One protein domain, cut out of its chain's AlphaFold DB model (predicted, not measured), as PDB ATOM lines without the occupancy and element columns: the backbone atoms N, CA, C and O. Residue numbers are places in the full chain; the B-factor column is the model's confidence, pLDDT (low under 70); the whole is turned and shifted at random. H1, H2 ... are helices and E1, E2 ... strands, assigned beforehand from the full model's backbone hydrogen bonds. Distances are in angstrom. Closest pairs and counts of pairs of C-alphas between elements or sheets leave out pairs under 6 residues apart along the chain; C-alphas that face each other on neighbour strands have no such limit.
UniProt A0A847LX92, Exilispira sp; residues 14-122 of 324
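AT A GLANCE: This is residues 14 to 122 of the 324 residues of a protein of Exilispira sp (UniProt A0A847LX92). Two helices, H2 and H3, cross near their middles as an X, and H1 reaches away from this crossing, folding back at a slant beside strand E2 of the antiparallel hairpin E1 and E2. The long link of residues 54 to 68 returns from the far end of H1 to the first residue of H2, where the short helix H5 sits, with the short helix H4 next to it. The printed part has 109 residues, with two named strands and five named helices in the order E1, E2, H1, H2, H3, H4, H5; the class is mixed, helices and strands. It is compact, with a radius of gyration of the C-alphas of 14.1 A and spans of 37 by 32 by 25 A.

IN THESE COORDINATES: E1 is residues 14 to 20, 18.2 A long, and begins with C-alpha 14 at (159.157, 130.291, 160.222). E2 is residues 25 to 32, 21.4 A long. H1 is residues 40 to 53, 20.3 A long, with C-alpha 40 at (164.129, 132.459, 149.423). H2 is residues 69 to 82, 19.9 A long, and H3 is residues 91 to 102, 16.5 A long. H4 is residues 112 to 115, and H5 is residues 117 to 120, ending with C-alpha 120 at (173.100, 150.887, 150.495).

HOW THE PARTS SIT: H2 is the hub and touches H1, H3 and H5. H2 and H3 stand only just about perpendicular, at 73 degrees, and the closest C-alphas, those of Gly 76 and Ala 98, are 4.0 A apart. H1 touches H2 with residues 40 to 41 alone, at a steep tilt of 51 degrees, the same way; the closest C-alphas, of Gln 41 and Ala 75, are 5.3 A apart. H1 and H3 are close but not clearly touching, with the C-alphas of Gln 41 and Leu 102 closest at 6.9 A. H2 only just touches H5, with 3 pairs of C-alphas within 8 A and with its residue 69 alone; the C-alphas of Leu 69 and Glu 118 are closest at 6.2 A. H4 and H5 touch only at the corner, where the C-alphas of Asp 113 and Tyr 119 are closest at 5.2 A. H3 and H4 are only just apart, at 8.0 A. E1 and E2 form a hairpin, antiparallel at 157 degrees; N 14 and O 31, at 2.9 A, and N 27 and O 18, at 2.8 A, are within hydrogen-bond range. The closest C-alphas of E2 and H1, those of Leu 32 and Met 40, are 7.7 A apart, while E1 and H1 are apart. In H1, H2 and H3 every O i to N i+4 pair is within hydrogen-bond range; H4 and H5 are too short for such a pair.

THE WHOLE: The C-alphas farthest apart, those of Ile 54 and Lys 122, are 43.7 A apart. The printed part has no cut. The link from H1 to H2 is long, with 15 residues; the links E1 to E2 and H4 to H5 are tight. The mean pLDDT of the printed part is 95.7, and no printed residue is under 70.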
ATOM      1  N   LYS A  14     160.376 130.088 159.436       95.81
ATOM      2  CA  LYS A  14     159.157 130.291 160.222       95.81
ATOM      3  C   LYS A  14     158.163 131.036 159.350       95.81
ATOM      4  O   LYS A  14     158.520 132.073 158.805       95.81
ATOM      5  N   ALA A  15     156.948 130.521 159.213       95.75
ATOM      6  CA  ALA A  15     155.940 131.117 158.346       95.75
ATOM      7  C   ALA A  15     154.580 131.201 159.039       95.75
ATOM      8  O   ALA A  15     154.214 130.302 159.797       95.75
ATOM      9  N   ILE A  16     153.834 132.267 158.753       96.44
ATOM     10  CA  ILE A  16     152.443 132.458 159.172       96.44
ATOM     11  C   ILE A  16     151.612 132.970 157.990       96.44
ATOM     12  O   ILE A  16     152.117 133.707 157.146       96.44
ATOM     13  N   GLY A  17     150.339 132.586 157.928       96.00
ATOM     14  CA  GLY A  17     149.382 133.127 156.961       96.00
ATOM     15  C   GLY A  17     148.539 134.231 157.592       96.00
ATOM     16  O   GLY A  17     148.093 134.080 158.728       96.00
ATOM     17  N   TRP A  18     148.311 135.322 156.868       95.88
ATOM     18  CA  TRP A  18     147.423 136.408 157.293       95.88
ATOM     19  C   TRP A  18     146.868 137.170 156.081       95.88
ATOM     20  O   TRP A  18     147.299 136.940 154.953       95.88
ATOM     21  N   TYR A  19     145.879 138.038 156.295       96.31
ATOM     22  CA  TYR A  19     145.303 138.882 155.246       96.31
ATOM     23  C   TYR A  19     145.748 140.332 155.438       96.31
ATOM     24  O   TYR A  19     145.583 140.881 156.528       96.31
ATOM     25  N   VAL A  20     146.310 140.934 154.392       94.44
ATOM     26  CA  VAL A  20     146.783 142.321 154.390       94.44
ATOM     27  C   VAL A  20     145.716 143.200 153.760       94.44
ATOM     28  O   VAL A  20     145.511 143.160 152.545       94.44
ATOM     29  N   GLU A  21     145.040 143.994 154.586       95.12
ATOM     30  CA  GLU A  21     143.904 144.811 154.145       95.12
ATOM     31  C   GLU A  21     144.323 145.876 153.118       95.12
ATOM     32  O   GLU A  21     143.681 146.009 152.078       95.12
ATOM     33  N   ASP A  22     145.454 146.555 153.345       92.94
ATOM     34  CA  ASP A  22     145.967 147.613 152.457       92.94
ATOM     35  C   ASP A  22     146.246 147.109 151.035       92.94
ATOM     36  O   ASP A  22     146.039 147.822 150.051       92.94
ATOM     37  N   TYR A  23     146.684 145.854 150.913       93.12
ATOM     38  CA  TYR A  23     146.960 145.218 149.625       93.12
ATOM     39  C   TYR A  23     145.768 144.420 149.091       93.12
ATOM     40  O   TYR A  23     145.804 143.993 147.935       93.12
ATOM     41  N   LYS A  24     144.727 144.206 149.913       94.06
ATOM     42  CA  LYS A  24     143.586 143.309 149.659       94.06
ATOM     43  C   LYS A  24     144.023 141.915 149.210       94.06
ATOM     44  O   LYS A  24     143.484 141.343 148.259       94.06
ATOM     45  N   ARG A  25     145.043 141.371 149.877       94.19
ATOM     46  CA  ARG A  25     145.693 140.102 149.521       94.19
ATOM     47  C   ARG A  25     145.944 139.253 150.760       94.19
ATOM     48  O   ARG A  25     146.315 139.766 151.812       94.19
ATOM     49  N   ALA A  26     145.804 137.938 150.616       95.50
ATOM     50  CA  ALA A  26     146.365 137.000 151.582       95.50
ATOM     51  C   ALA A  26     147.888 136.921 151.397       95.50
ATOM     52  O   ALA A  26     148.373 136.923 150.265       95.50
ATOM     53  N   GLN A  27     148.636 136.822 152.493       96.75
ATOM     54  CA  GLN A  27     150.092 136.755 152.491       96.75
ATOM     55  C   GLN A  27     150.587 135.608 153.371       96.75
ATOM     56  O   GLN A  27     150.105 135.384 154.483       96.75
ATOM     57  N   ILE A  28     151.606 134.911 152.873       96.38
ATOM     58  CA  ILE A  28     152.435 134.008 153.668       96.38
ATOM     59  C   ILE A  28     153.631 134.841 154.137       96.38
ATOM     60  O   ILE A  28     154.536 135.123 153.355       96.38
ATOM     61  N   SER A  29     153.609 135.293 155.388       96.44
ATOM     62  CA  SER A  29     154.738 136.006 155.992       96.44
ATOM     63  C   SER A  29     155.780 134.996 156.440       96.44
ATOM     64  O   SER A  29     155.455 134.059 157.171       96.44
ATOM     65  N   ILE A  30     157.019 135.165 155.981       96.88
ATOM     66  CA  ILE A  30     158.100 134.200 156.171       96.88
ATOM     67  C   ILE A  30     159.311 134.902 156.770       96.88
ATOM     68  O   ILE A  30     159.756 135.934 156.278       96.88
ATOM     69  N   ASN A  31     159.880 134.292 157.804       96.88
ATOM     70  CA  ASN A  31     161.174 134.647 158.354       96.88
ATOM     71  C   ASN A  31     162.162 133.495 158.122       96.88
ATOM     72  O   ASN A  31     161.987 132.396 158.661       96.88
ATOM     73  N   LEU A  32     163.194 133.760 157.317       96.69
ATOM     74  CA  LEU A  32     164.319 132.856 157.093       96.69
ATOM     75  C   LEU A  32     165.394 133.157 158.139       96.69
ATOM     76  O   LEU A  32     166.133 134.130 158.015       96.69
ATOM     77  N   THR A  33     165.485 132.323 159.176       95.31
ATOM     78  CA  THR A  33     166.443 132.525 160.277       95.31
ATOM     79  C   THR A  33     167.882 132.251 159.853       95.31
ATOM     80  O   THR A  33     168.811 132.769 160.470       95.31
ATOM     81  N   ASN A  34     168.073 131.484 158.777       95.56
ATOM     82  CA  ASN A  34     169.361 131.301 158.127       95.56
ATOM     83  C   ASN A  34     169.184 131.052 156.619       95.56
ATOM     84  O   ASN A  34     168.861 129.939 156.193       95.56
ATOM     85  N   PHE A  35     169.444 132.082 155.807       94.12
ATOM     86  CA  PHE A  35     169.284 131.993 154.353       94.12
ATOM     87  C   PHE A  35     170.314 131.076 153.671       94.12
ATOM     88  O   PHE A  35     170.079 130.647 152.547       94.12
ATOM     89  N   HIS A  36     171.414 130.724 154.350       93.62
ATOM     90  CA  HIS A  36     172.380 129.742 153.850       93.62
ATOM     91  C   HIS A  36     171.879 128.296 153.976       93.62
ATOM     92  O   HIS A  36     172.394 127.411 153.298       93.62
ATOM     93  N   VAL A  37     170.893 128.040 154.848       96.12
ATOM     94  CA  VAL A  37     170.265 126.715 155.013       96.12
ATOM     95  C   VAL A  37     169.024 126.591 154.133       96.12
ATOM     96  O   VAL A  37     168.846 125.578 153.461       96.12
ATOM     97  N   THR A  38     168.177 127.620 154.133       96.25
ATOM     98  CA  THR A  38     166.964 127.678 153.314       96.25
ATOM     99  C   THR A  38     166.918 129.006 152.573       96.25
ATOM    100  O   THR A  38     166.759 130.060 153.184       96.25
ATOM    101  N   ASN A  39     167.011 128.952 151.247       94.94
ATOM    102  CA  ASN A  39     167.046 130.136 150.391       94.94
ATOM    103  C   ASN A  39     165.637 130.563 149.936       94.94
ATOM    104  O   ASN A  39     164.751 129.726 149.723       94.94
ATOM    105  N   MET A  40     165.442 131.868 149.719       96.50
ATOM    106  CA  MET A  40     164.129 132.459 149.423       96.50
ATOM    107  C   MET A  40     163.466 131.905 148.156       96.50
ATOM    108  O   MET A  40     162.265 131.660 148.157       96.50
ATOM    109  N   GLN A  41     164.240 131.631 147.106       97.44
ATOM    110  CA  GLN A  41     163.743 131.106 145.835       97.44
ATOM    111  C   GLN A  41     163.139 129.709 145.961       97.44
ATOM    112  O   GLN A  41     162.155 129.398 145.297       97.44
ATOM    113  N   HIS A  42     163.689 128.867 146.839       97.25
ATOM    114  CA  HIS A  42     163.151 127.528 147.065       97.25
ATOM    115  C   HIS A  42     161.850 127.588 147.857       97.25
ATOM    116  O   HIS A  42     160.915 126.852 147.549       97.25
ATOM    117  N   VAL A  43     161.778 128.482 148.846       97.50
ATOM    118  CA  VAL A  43     160.560 128.690 149.633       97.50
ATOM    119  C   VAL A  43     159.453 129.298 148.778       97.50
ATOM    120  O   VAL A  43     158.325 128.823 148.840       97.50
ATOM    121  N   PHE A  44     159.776 130.284 147.939       97.88
ATOM    122  CA  PHE A  44     158.831 130.892 147.004       97.88
ATOM    123  C   PHE A  44     158.301 129.875 145.984       97.88
ATOM    124  O   PHE A  44     157.090 129.699 145.869       97.88
ATOM    125  N   ASP A  45     159.198 129.151 145.298       97.50
ATOM    126  CA  ASP A  45     158.817 128.134 144.309       97.50
ATOM    127  C   ASP A  45     157.954 127.029 144.938       97.50
ATOM    128  O   ASP A  45     157.052 126.497 144.292       97.50
ATOM    129  N   GLU A  46     158.226 126.651 146.186       97.19
ATOM    130  CA  GLU A  46     157.431 125.647 146.887       97.19
ATOM    131  C   GLU A  46     156.075 126.184 147.338       97.19
ATOM    132  O   GLU A  46     155.066 125.511 147.145       97.19
ATOM    133  N   ALA A  47     156.029 127.394 147.895       96.69
ATOM    134  CA  ALA A  47     154.773 128.032 148.269       96.69
ATOM    135  C   ALA A  47     153.851 128.174 147.049       96.69
ATOM    136  O   ALA A  47     152.653 127.919 147.158       96.69
ATOM    137  N   ALA A  48     154.408 128.508 145.879       96.81
ATOM    138  CA  ALA A  48     153.657 128.588 144.629       96.81
ATOM    139  C   ALA A  48     153.071 127.224 144.238       96.81
ATOM    140  O   ALA A  48     151.878 127.130 143.963       96.81
ATOM    141  N   LYS A  49     153.874 126.153 144.308       97.00
ATOM    142  CA  LYS A  49     153.404 124.781 144.050       97.00
ATOM    143  C   LYS A  49     152.310 124.339 145.019       97.00
ATOM    144  O   LYS A  49     151.371 123.672 144.602       97.00
ATOM    145  N   GLU A  50     152.423 124.658 146.308       96.00
ATOM    146  CA  GLU A  50     151.391 124.312 147.294       96.00
ATOM    147  C   GLU A  50     150.099 125.114 147.076       96.00
ATOM    148  O   GLU A  50     149.010 124.550 147.178       96.00
ATOM    149  N   ALA A  51     150.200 126.397 146.711       96.06
ATOM    150  CA  ALA A  51     149.042 127.228 146.383       96.06
ATOM    151  C   ALA A  51     148.285 126.700 145.150       96.06
ATOM    152  O   ALA A  51     147.053 126.629 145.161       96.06
ATOM    153  N   GLU A  52     149.007 126.249 144.119       96.94
ATOM    154  CA  GLU A  52     148.405 125.686 142.904       96.94
ATOM    155  C   GLU A  52     147.540 124.451 143.194       96.94
ATOM    156  O   GLU A  52     146.477 124.292 142.591       96.94
ATOM    157  N   LYS A  53     147.923 123.610 144.164       97.19
ATOM    158  CA  LYS A  53     147.145 122.414 144.551       97.19
ATOM    159  C   LYS A  53     145.750 122.741 145.081       97.19
ATOM    160  O   LYS A  53     144.872 121.884 145.032       97.19
ATOM    161  N   ILE A  54     145.552 123.954 145.595       96.31
ATOM    162  CA  ILE A  54     144.264 124.434 146.106       96.31
ATOM    163  C   ILE A  54     143.603 125.456 145.168       96.31
ATOM    164  O   ILE A  54     142.636 126.107 145.555       96.31
ATOM    165  N   GLY A  55     144.108 125.605 143.937       96.44
ATOM    166  CA  GLY A  55     143.545 126.501 142.923       96.44
ATOM    167  C   GLY A  55     143.824 127.988 143.160       96.44
ATOM    168  O   GLY A  55     143.161 128.833 142.559       96.44
ATOM    169  N   VAL A  56     144.788 128.321 144.022       95.62
ATOM    170  CA  VAL A  56     145.203 129.701 144.305       95.62
ATOM    171  C   VAL A  56     146.537 129.981 143.618       95.62
ATOM    172  O   VAL A  56     147.369 129.095 143.447       95.62
ATOM    173  N   ARG A  57     146.759 131.235 143.219       94.88
ATOM    174  CA  ARG A  57     147.993 131.674 142.567       94.88
ATOM    175  C   ARG A  57     148.760 132.646 143.458       94.88
ATOM    176  O   ARG A  57     148.185 133.620 143.936       94.88
ATOM    177  N   ILE A  58     150.067 132.430 143.599       96.06
ATOM    178  CA  ILE A  58     150.975 133.455 144.125       96.06
ATOM    179  C   ILE A  58     151.198 134.517 143.045       96.06
ATOM    180  O   ILE A  58     151.604 134.205 141.924       96.06
ATOM    181  N   THR A  59     150.901 135.770 143.376       94.69
ATOM    182  CA  THR A  59     151.038 136.923 142.470       94.69
ATOM    183  C   THR A  59     152.449 137.505 142.457       94.69
ATOM    184  O   THR A  59     152.875 138.042 141.439       94.69
ATOM    185  N   GLY A  60     153.185 137.344 143.555       96.25
ATOM    186  CA  GLY A  60     154.548 137.820 143.740       96.25
ATOM    187  C   GLY A  60     154.933 137.779 145.213       96.25
ATOM    188  O   GLY A  60     154.347 137.026 145.995       96.25
ATOM    189  N   SER A  61     155.937 138.561 145.593       97.19
ATOM    190  CA  SER A  61     156.409 138.645 146.973       97.19
ATOM    191  C   SER A  61     156.938 140.039 147.297       97.19
ATOM    192  O   SER A  61     157.023 140.914 146.440       97.19
ATOM    193  N   GLU A  62     157.282 140.260 148.561       96.12
ATOM    194  CA  GLU A  62     157.955 141.474 149.002       96.12
ATOM    195  C   GLU A  62     159.063 141.127 149.992       96.12
ATOM    196  O   GLU A  62     159.004 140.119 150.699       96.12
ATOM    197  N   ILE A  63     160.061 142.005 150.067       96.69
ATOM    198  CA  ILE A  63     161.077 141.971 151.115       96.69
ATOM    199  C   ILE A  63     160.819 143.127 152.079       96.69
ATOM    200  O   ILE A  63     160.955 144.313 151.737       96.69
ATOM    201  N   VAL A  64     160.487 142.754 153.313       95.00
ATOM    202  CA  VAL A  64     160.371 143.673 154.443       95.00
ATOM    203  C   VAL A  64     161.770 143.941 155.001       95.00
ATOM    204  O   VAL A  64     162.482 143.020 155.390       95.00
ATOM    205  N   GLY A  65     162.167 145.213 155.045       94.44
ATOM    206  CA  GLY A  65     163.509 145.618 155.472       94.44
ATOM    207  C   GLY A  65     164.561 145.514 154.364       94.44
ATOM    208  O   GLY A  65     164.283 145.842 153.207       94.44
ATOM    209  N   LEU A  66     165.779 145.132 154.757       96.81
ATOM    210  CA  LEU A  66     166.950 145.005 153.885       96.81
ATOM    211  C   LEU A  66     167.297 143.531 153.653       96.81
ATOM    212  O   LEU A  66     167.033 142.688 154.508       96.81
ATOM    213  N   VAL A  67     167.944 143.238 152.528       97.38
ATOM    214  CA  VAL A  67     168.366 141.888 152.142       97.38
ATOM    215  C   VAL A  67     169.861 141.848 151.806       97.38
ATOM    216  O   VAL A  67     170.361 142.778 151.168       97.38
ATOM    217  N   PRO A  68     170.597 140.792 152.204       97.25
ATOM    218  CA  PRO A  68     171.972 140.593 151.753       97.25
ATOM    219  C   PRO A  68     172.044 140.383 150.236       97.25
ATOM    220  O   PRO A  68     171.263 139.611 149.671       97.25
ATOM    221  N   LEU A  69     173.030 140.995 149.581       96.56
ATOM    222  CA  LEU A  69     173.297 140.850 148.148       96.56
ATOM    223  C   LEU A  69     173.458 139.382 147.760       96.56
ATOM    224  O   LEU A  69     172.918 138.947 146.744       96.56
ATOM    225  N   GLN A  70     174.155 138.599 148.589       96.31
ATOM    226  CA  GLN A  70     174.347 137.170 148.350       96.31
ATOM    227  C   GLN A  70     173.012 136.424 148.209       96.31
ATOM    228  O   GLN A  70     172.854 135.641 147.276       96.31
ATOM    229  N   ALA A  71     172.040 136.699 149.081       97.50
ATOM    230  CA  ALA A  71     170.757 136.002 149.079       97.50
ATOM    231  C   ALA A  71     169.956 136.280 147.790       97.50
ATOM    232  O   ALA A  71     169.367 135.370 147.209       97.50
ATOM    233  N   ILE A  72     169.989 137.525 147.299       97.75
ATOM    234  CA  ILE A  72     169.364 137.907 146.021       97.75
ATOM    235  C   ILE A  72     170.123 137.313 144.830       97.75
ATOM    236  O   ILE A  72     169.499 136.806 143.897       97.75
ATOM    237  N   LYS A  73     171.463 137.318 144.857       97.31
ATOM    238  CA  LYS A  73     172.281 136.721 143.790       97.31
ATOM    239  C   LYS A  73     172.041 135.222 143.659       97.31
ATOM    240  O   LYS A  73     171.922 134.725 142.543       97.31
ATOM    241  N   GLU A  74     171.931 134.504 144.773       97.31
ATOM    242  CA  GLU A  74     171.600 133.075 144.776       97.31
ATOM    243  C   GLU A  74     170.226 132.808 144.147       97.31
ATOM    244  O   GLU A  74     170.093 131.883 143.341       97.31
ATOM    245  N   ALA A  75     169.228 133.647 144.440       98.06
ATOM    246  CA  ALA A  75     167.921 133.566 143.795       98.06
ATOM    247  C   ALA A  75     168.008 133.831 142.282       98.06
ATOM    248  O   ALA A  75     167.490 133.048 141.488       98.06
ATOM    249  N   GLY A  76     168.713 134.884 141.864       98.06
ATOM    250  CA  GLY A  76     168.900 135.208 140.449       98.06
ATOM    251  C   GLY A  76     169.587 134.085 139.673       98.06
ATOM    252  O   GLY A  76     169.086 133.641 138.642       98.06
ATOM    253  N   LEU A  77     170.689 133.553 140.210       96.88
ATOM    254  CA  LEU A  77     171.431 132.438 139.612       96.88
ATOM    255  C   LEU A  77     170.595 131.154 139.523       96.88
ATOM    256  O   LEU A  77     170.706 130.420 138.539       96.88
ATOM    257  N   HIS A  78     169.742 130.887 140.518       97.56
ATOM    258  CA  HIS A  78     168.784 129.779 140.470       97.56
ATOM    259  C   HIS A  78     167.820 129.923 139.294       97.56
ATOM    260  O   HIS A  78     167.655 128.980 138.516       97.56
ATOM    261  N   TYR A  79     167.221 131.102 139.117       98.31
ATOM    262  CA  TYR A  79     166.258 131.326 138.042       98.31
ATOM    263  C   TYR A  79     166.905 131.384 136.654       98.31
ATOM    264  O   TYR A  79     166.350 130.799 135.726       98.31
ATOM    265  N   ILE A  80     168.108 131.952 136.516       96.81
ATOM    266  CA  ILE A  80     168.917 131.870 135.284       96.81
ATOM    267  C   ILE A  80     169.120 130.407 134.877       96.81
ATOM    268  O   ILE A  80     168.830 130.012 133.744       96.81
ATOM    269  N   LYS A  81     169.561 129.570 135.825       94.69
ATOM    270  CA  LYS A  81     169.779 128.143 135.577       94.69
ATOM    271  C   LYS A  81     168.476 127.430 135.210       94.69
ATOM    272  O   LYS A  81     168.467 126.622 134.284       94.69
ATOM    273  N   LYS A  82     167.373 127.738 135.900       95.69
ATOM    274  CA  LYS A  82     166.037 127.177 135.630       95.69
ATOM    275  C   LYS A  82     165.528 127.531 134.228       95.69
ATOM    276  O   LYS A  82     164.867 126.709 133.604       95.69
ATOM    277  N   GLN A  83     165.875 128.713 133.717       94.81
ATOM    278  CA  GLN A  83     165.584 129.157 132.348       94.81
ATOM    279  C   GLN A  83     166.533 128.541 131.302       94.81
ATOM    280  O   GLN A  83     166.336 128.710 130.101       94.81
ATOM    281  N   GLY A  84     167.566 127.812 131.737       92.25
ATOM    282  CA  GLY A  84     168.569 127.227 130.855       92.25
ATOM    283  C   GLY A  84     169.504 128.264 130.228       92.25
ATOM    284  O   GLY A  84     170.025 128.012 129.140       92.25
ATOM    285  N   LEU A  85     169.698 129.410 130.874       92.25
ATOM    286  CA  LEU A  85     170.617 130.459 130.436       92.25
ATOM    287  C   LEU A  85     171.999 130.291 131.091       92.25
ATOM    288  O   LEU A  85     172.146 129.584 132.090       92.25
ATOM    289  N   SER A  86     173.012 130.938 130.510       92.94
ATOM    290  CA  SER A  86     174.357 131.017 131.093       92.94
ATOM    291  C   SER A  86     174.322 131.864 132.363       92.94
ATOM    292  O   SER A  86     173.718 132.935 132.377       92.94
ATOM    293  N   ARG A  87     175.000 131.425 133.427       94.38
ATOM    294  CA  ARG A  87     175.155 132.202 134.668       94.38
ATOM    295  C   ARG A  87     176.216 133.286 134.561       94.38
ATOM    296  O   ARG A  87     176.335 134.105 135.470       94.38
ATOM    297  N   ALA A  88     176.987 133.308 133.479       92.88
ATOM    298  CA  ALA A  88     178.043 134.283 133.245       92.88
ATOM    299  C   ALA A  88     177.496 135.639 132.763       92.88
ATOM    300  O   ALA A  88     177.934 136.184 131.752       92.88
ATOM    301  N   VAL A  89     176.520 136.180 133.488       92.06
ATOM    302  CA  VAL A  89     175.869 137.465 133.215       92.06
ATOM    303  C   VAL A  89     176.287 138.518 134.236       92.06
ATOM    304  O   VAL A  89     176.934 138.225 135.247       92.06
ATOM    305  N   SER A  90     175.952 139.779 133.969       91.12
ATOM    306  CA  SER A  90     176.282 140.867 134.891       91.12
ATOM    307  C   SER A  90     175.565 140.700 136.238       91.12
ATOM    308  O   SER A  90     174.459 140.170 136.299       91.12
ATOM    309  N   GLU A  91     176.160 141.189 137.333       92.56
ATOM    310  CA  GLU A  91     175.501 141.162 138.651       92.56
ATOM    311  C   GLU A  91     174.136 141.859 138.621       92.56
ATOM    312  O   GLU A  91     173.182 141.369 139.222       92.56
ATOM    313  N   ARG A  92     174.030 142.963 137.871       92.94
ATOM    314  CA  ARG A  92     172.773 143.683 137.690       92.94
ATOM    315  C   ARG A  92     171.701 142.793 137.066       92.94
ATOM    316  O   ARG A  92     170.594 142.737 137.580       92.94
ATOM    317  N   GLU A  93     172.055 142.054 136.023       95.44
ATOM    318  CA  GLU A  93     171.148 141.118 135.360       95.44
ATOM    319  C   GLU A  93     170.749 139.953 136.277       95.44
ATOM    320  O   GLU A  93     169.575 139.592 136.323       95.44
ATOM    321  N   VAL A  94     171.678 139.421 137.087       97.25
ATOM    322  CA  VAL A  94     171.347 138.428 138.130       97.25
ATOM    323  C   VAL A  94     170.294 138.983 139.097       97.25
ATOM    324  O   VAL A  94     169.317 138.300 139.402       97.25
ATOM    325  N   ILE A  95     170.482 140.215 139.578       97.88
ATOM    326  CA  ILE A  95     169.557 140.873 140.509       97.88
ATOM    327  C   ILE A  95     168.199 141.119 139.847       97.88
ATOM    328  O   ILE A  95     167.172 140.795 140.439       97.88
ATOM    329  N   ASP A  96     168.176 141.636 138.619       97.50
ATOM    330  CA  ASP A  96     166.935 141.902 137.890       97.50
ATOM    331  C   ASP A  96     166.147 140.600 137.662       97.50
ATOM    332  O   ASP A  96     164.943 140.546 137.920       97.50
ATOM    333  N   ILE A  97     166.818 139.503 137.293       98.00
ATOM    334  CA  ILE A  97     166.175 138.190 137.147       98.00
ATOM    335  C   ILE A  97     165.602 137.692 138.477       98.00
ATOM    336  O   ILE A  97     164.499 137.139 138.486       98.00
ATOM    337  N   ALA A  98     166.295 137.906 139.600       98.25
ATOM    338  CA  ALA A  98     165.767 137.574 140.922       98.25
ATOM    339  C   ALA A  98     164.489 138.369 141.233       98.25
ATOM    340  O   ALA A  98     163.485 137.783 141.637       98.25
ATOM    341  N   ILE A  99     164.511 139.685 140.996       98.25
ATOM    342  CA  ILE A  99     163.384 140.598 141.235       98.25
ATOM    343  C   ILE A  99     162.156 140.174 140.437       98.25
ATOM    344  O   ILE A  99     161.073 140.047 141.012       98.25
ATOM    345  N   TYR A 100     162.317 139.915 139.137       97.69
ATOM    346  CA  TYR A 100     161.209 139.501 138.281       97.69
ATOM    347  C   TYR A 100     160.699 138.100 138.624       97.69
ATOM    348  O   TYR A 100     159.491 137.893 138.699       97.69
ATOM    349  N   SER A 101     161.595 137.143 138.872       97.94
ATOM    350  CA  SER A 101     161.204 135.743 139.088       97.94
ATOM    351  C   SER A 101     160.519 135.511 140.436       97.94
ATOM    352  O   SER A 101     159.632 134.667 140.530       97.94
ATOM    353  N   LEU A 102     160.900 136.272 141.465       97.88
ATOM    354  CA  LEU A 102     160.249 136.260 142.779       97.88
ATOM    355  C   LEU A 102     159.041 137.209 142.845       97.88
ATOM    356  O   LEU A 102     158.317 137.219 143.841       97.88
ATOM    357  N   GLY A 103     158.839 138.049 141.827       97.75
ATOM    358  CA  GLY A 103     157.819 139.092 141.840       97.75
ATOM    359  C   GLY A 103     158.002 140.083 142.990       97.75
ATOM    360  O   GLY A 103     157.009 140.467 143.597       97.75
ATOM    361  N   LEU A 104     159.243 140.492 143.300       98.00
ATOM    362  CA  LEU A 104     159.574 141.350 144.458       98.00
ATOM    363  C   LEU A 104     158.920 142.741 144.424       98.00
ATOM    364  O   LEU A 104     158.991 143.471 145.410       98.00
ATOM    365  N   SER A 105     158.347 143.123 143.279       96.94
ATOM    366  CA  SER A 105     157.687 144.415 143.063       96.94
ATOM    367  C   SER A 105     156.154 144.332 142.993       96.94
ATOM    368  O   SER A 105     155.518 145.246 142.478       96.94
ATOM    369  N   ASP A 106     155.548 143.231 143.450       95.69
ATOM    370  CA  ASP A 106     154.108 142.961 143.274       95.69
ATOM    371  C   ASP A 106     153.195 143.902 144.081       95.69
ATOM    372  O   ASP A 106     152.131 144.299 143.603       95.69
ATOM    373  N   VAL A 107     153.610 144.283 145.293       93.62
ATOM    374  CA  VAL A 107     152.843 145.202 146.160       93.62
ATOM    375  C   VAL A 107     153.467 146.591 146.273       93.62
ATOM    376  O   VAL A 107     152.741 147.566 146.447       93.62
ATOM    377  N   GLN A 108     154.792 146.701 146.150       93.19
ATOM    378  CA  GLN A 108     155.554 147.952 146.199       93.19
ATOM    379  C   GLN A 108     156.806 147.835 145.321       93.19
ATOM    380  O   GLN A 108     157.356 146.739 145.244       93.19
ATOM    381  N   PRO A 109     157.313 148.922 144.706       95.56
ATOM    382  CA  PRO A 109     158.539 148.869 143.912       95.56
ATOM    383  C   PRO A 109     159.741 148.345 144.710       95.56
ATOM    384  O   PRO A 109     160.003 148.786 145.832       95.56
ATOM    385  N   PHE A 110     160.523 147.447 144.110       97.19
ATOM    386  CA  PHE A 110     161.799 147.015 144.671       97.19
ATOM    387  C   PHE A 110     162.939 147.861 144.094       97.19
ATOM    388  O   PHE A 110     163.361 147.635 142.961       97.19
ATOM    389  N   ASN A 111     163.457 148.818 144.870       96.50
ATOM    390  CA  ASN A 111     164.679 149.546 144.523       96.50
ATOM    391  C   ASN A 111     165.918 148.817 145.097       96.50
ATOM    392  O   ASN A 111     166.096 148.823 146.320       96.50
ATOM    393  N   PRO A 112     166.792 148.212 144.265       96.06
ATOM    394  CA  PRO A 112     167.970 147.488 144.748       96.06
ATOM    395  C   PRO A 112     168.925 148.355 145.569       96.06
ATOM    396  O   PRO A 112     169.466 147.870 146.559       96.06
ATOM    397  N   ASP A 113     169.080 149.633 145.213       93.75
ATOM    398  CA  ASP A 113     170.013 150.547 145.887       93.75
ATOM    399  C   ASP A 113     169.565 150.892 147.317       93.75
ATOM    400  O   ASP A 113     170.375 151.247 148.173       93.75
ATOM    401  N   GLU A 114     168.273 150.729 147.611       94.81
ATOM    402  CA  GLU A 114     167.698 150.971 148.935       94.81
ATOM    403  C   GLU A 114     167.477 149.691 149.744       94.81
ATOM    404  O   GLU A 114     167.474 149.740 150.980       94.81
ATOM    405  N   LYS A 115     167.251 148.562 149.060       96.94
ATOM    406  CA  LYS A 115     166.866 147.279 149.663       96.94
ATOM    407  C   LYS A 115     168.043 146.337 149.888       96.94
ATOM    408  O   LYS A 115     167.991 145.546 150.828       96.94
ATOM    409  N   ILE A 116     169.091 146.403 149.069       97.50
ATOM    410  CA  ILE A 116     170.268 145.540 149.208       97.50
ATOM    411  C   ILE A 116     171.266 146.195 150.166       97.50
ATOM    412  O   ILE A 116     171.688 147.332 149.948       97.50
ATOM    413  N   ILE A 117     171.660 145.474 151.221       95.88
ATOM    414  CA  ILE A 117     172.535 145.994 152.288       95.88
ATOM    415  C   ILE A 117     173.839 146.548 151.699       95.88
ATOM    416  O   ILE A 117     174.208 147.688 151.973       95.88
ATOM    417  N   GLU A 118     174.507 145.764 150.858       93.81
ATOM    418  CA  GLU A 118     175.808 146.073 150.269       93.81
ATOM    419  C   GLU A 118     175.750 147.254 149.295       93.81
ATOM    420  O   GLU A 118     176.716 148.009 149.195       93.81
ATOM    421  N   TYR A 119     174.624 147.451 148.602       92.00
ATOM    422  CA  TYR A 119     174.439 148.604 147.714       92.00
ATOM    423  C   TYR A 119     174.179 149.872 148.524       92.00
ATOM    424  O   TYR A 119     174.749 150.919 148.230       92.00
ATOM    425  N   LYS A 120     173.415 149.761 149.613       90.62
ATOM    426  CA  LYS A 120     173.100 150.887 150.495       90.62
ATOM    427  C   LYS A 120     174.318 151.444 151.240       90.62
ATOM    428  O   LYS A 120     174.368 152.636 151.525       90.62
ATOM    429  N   ILE A 121     175.296 150.595 151.567       89.50
ATOM    430  CA  ILE A 121     176.544 151.002 152.249       89.50
ATOM    431  C   ILE A 121     177.683 151.349 151.281       89.50
ATOM    432  O   ILE A 121     178.798 151.649 151.717       89.50
ATOM    433  N   LYS A 122     177.440 151.258 149.971       79.81
ATOM    434  CA  LYS A 122     178.452 151.459 148.937       79.81
ATOM    435  C   LYS A 122     179.043 152.868 149.050       79.81
ATOM    436  O   LYS A 122     178.318 153.860 149.056       79.81
TER     437      LYS A 122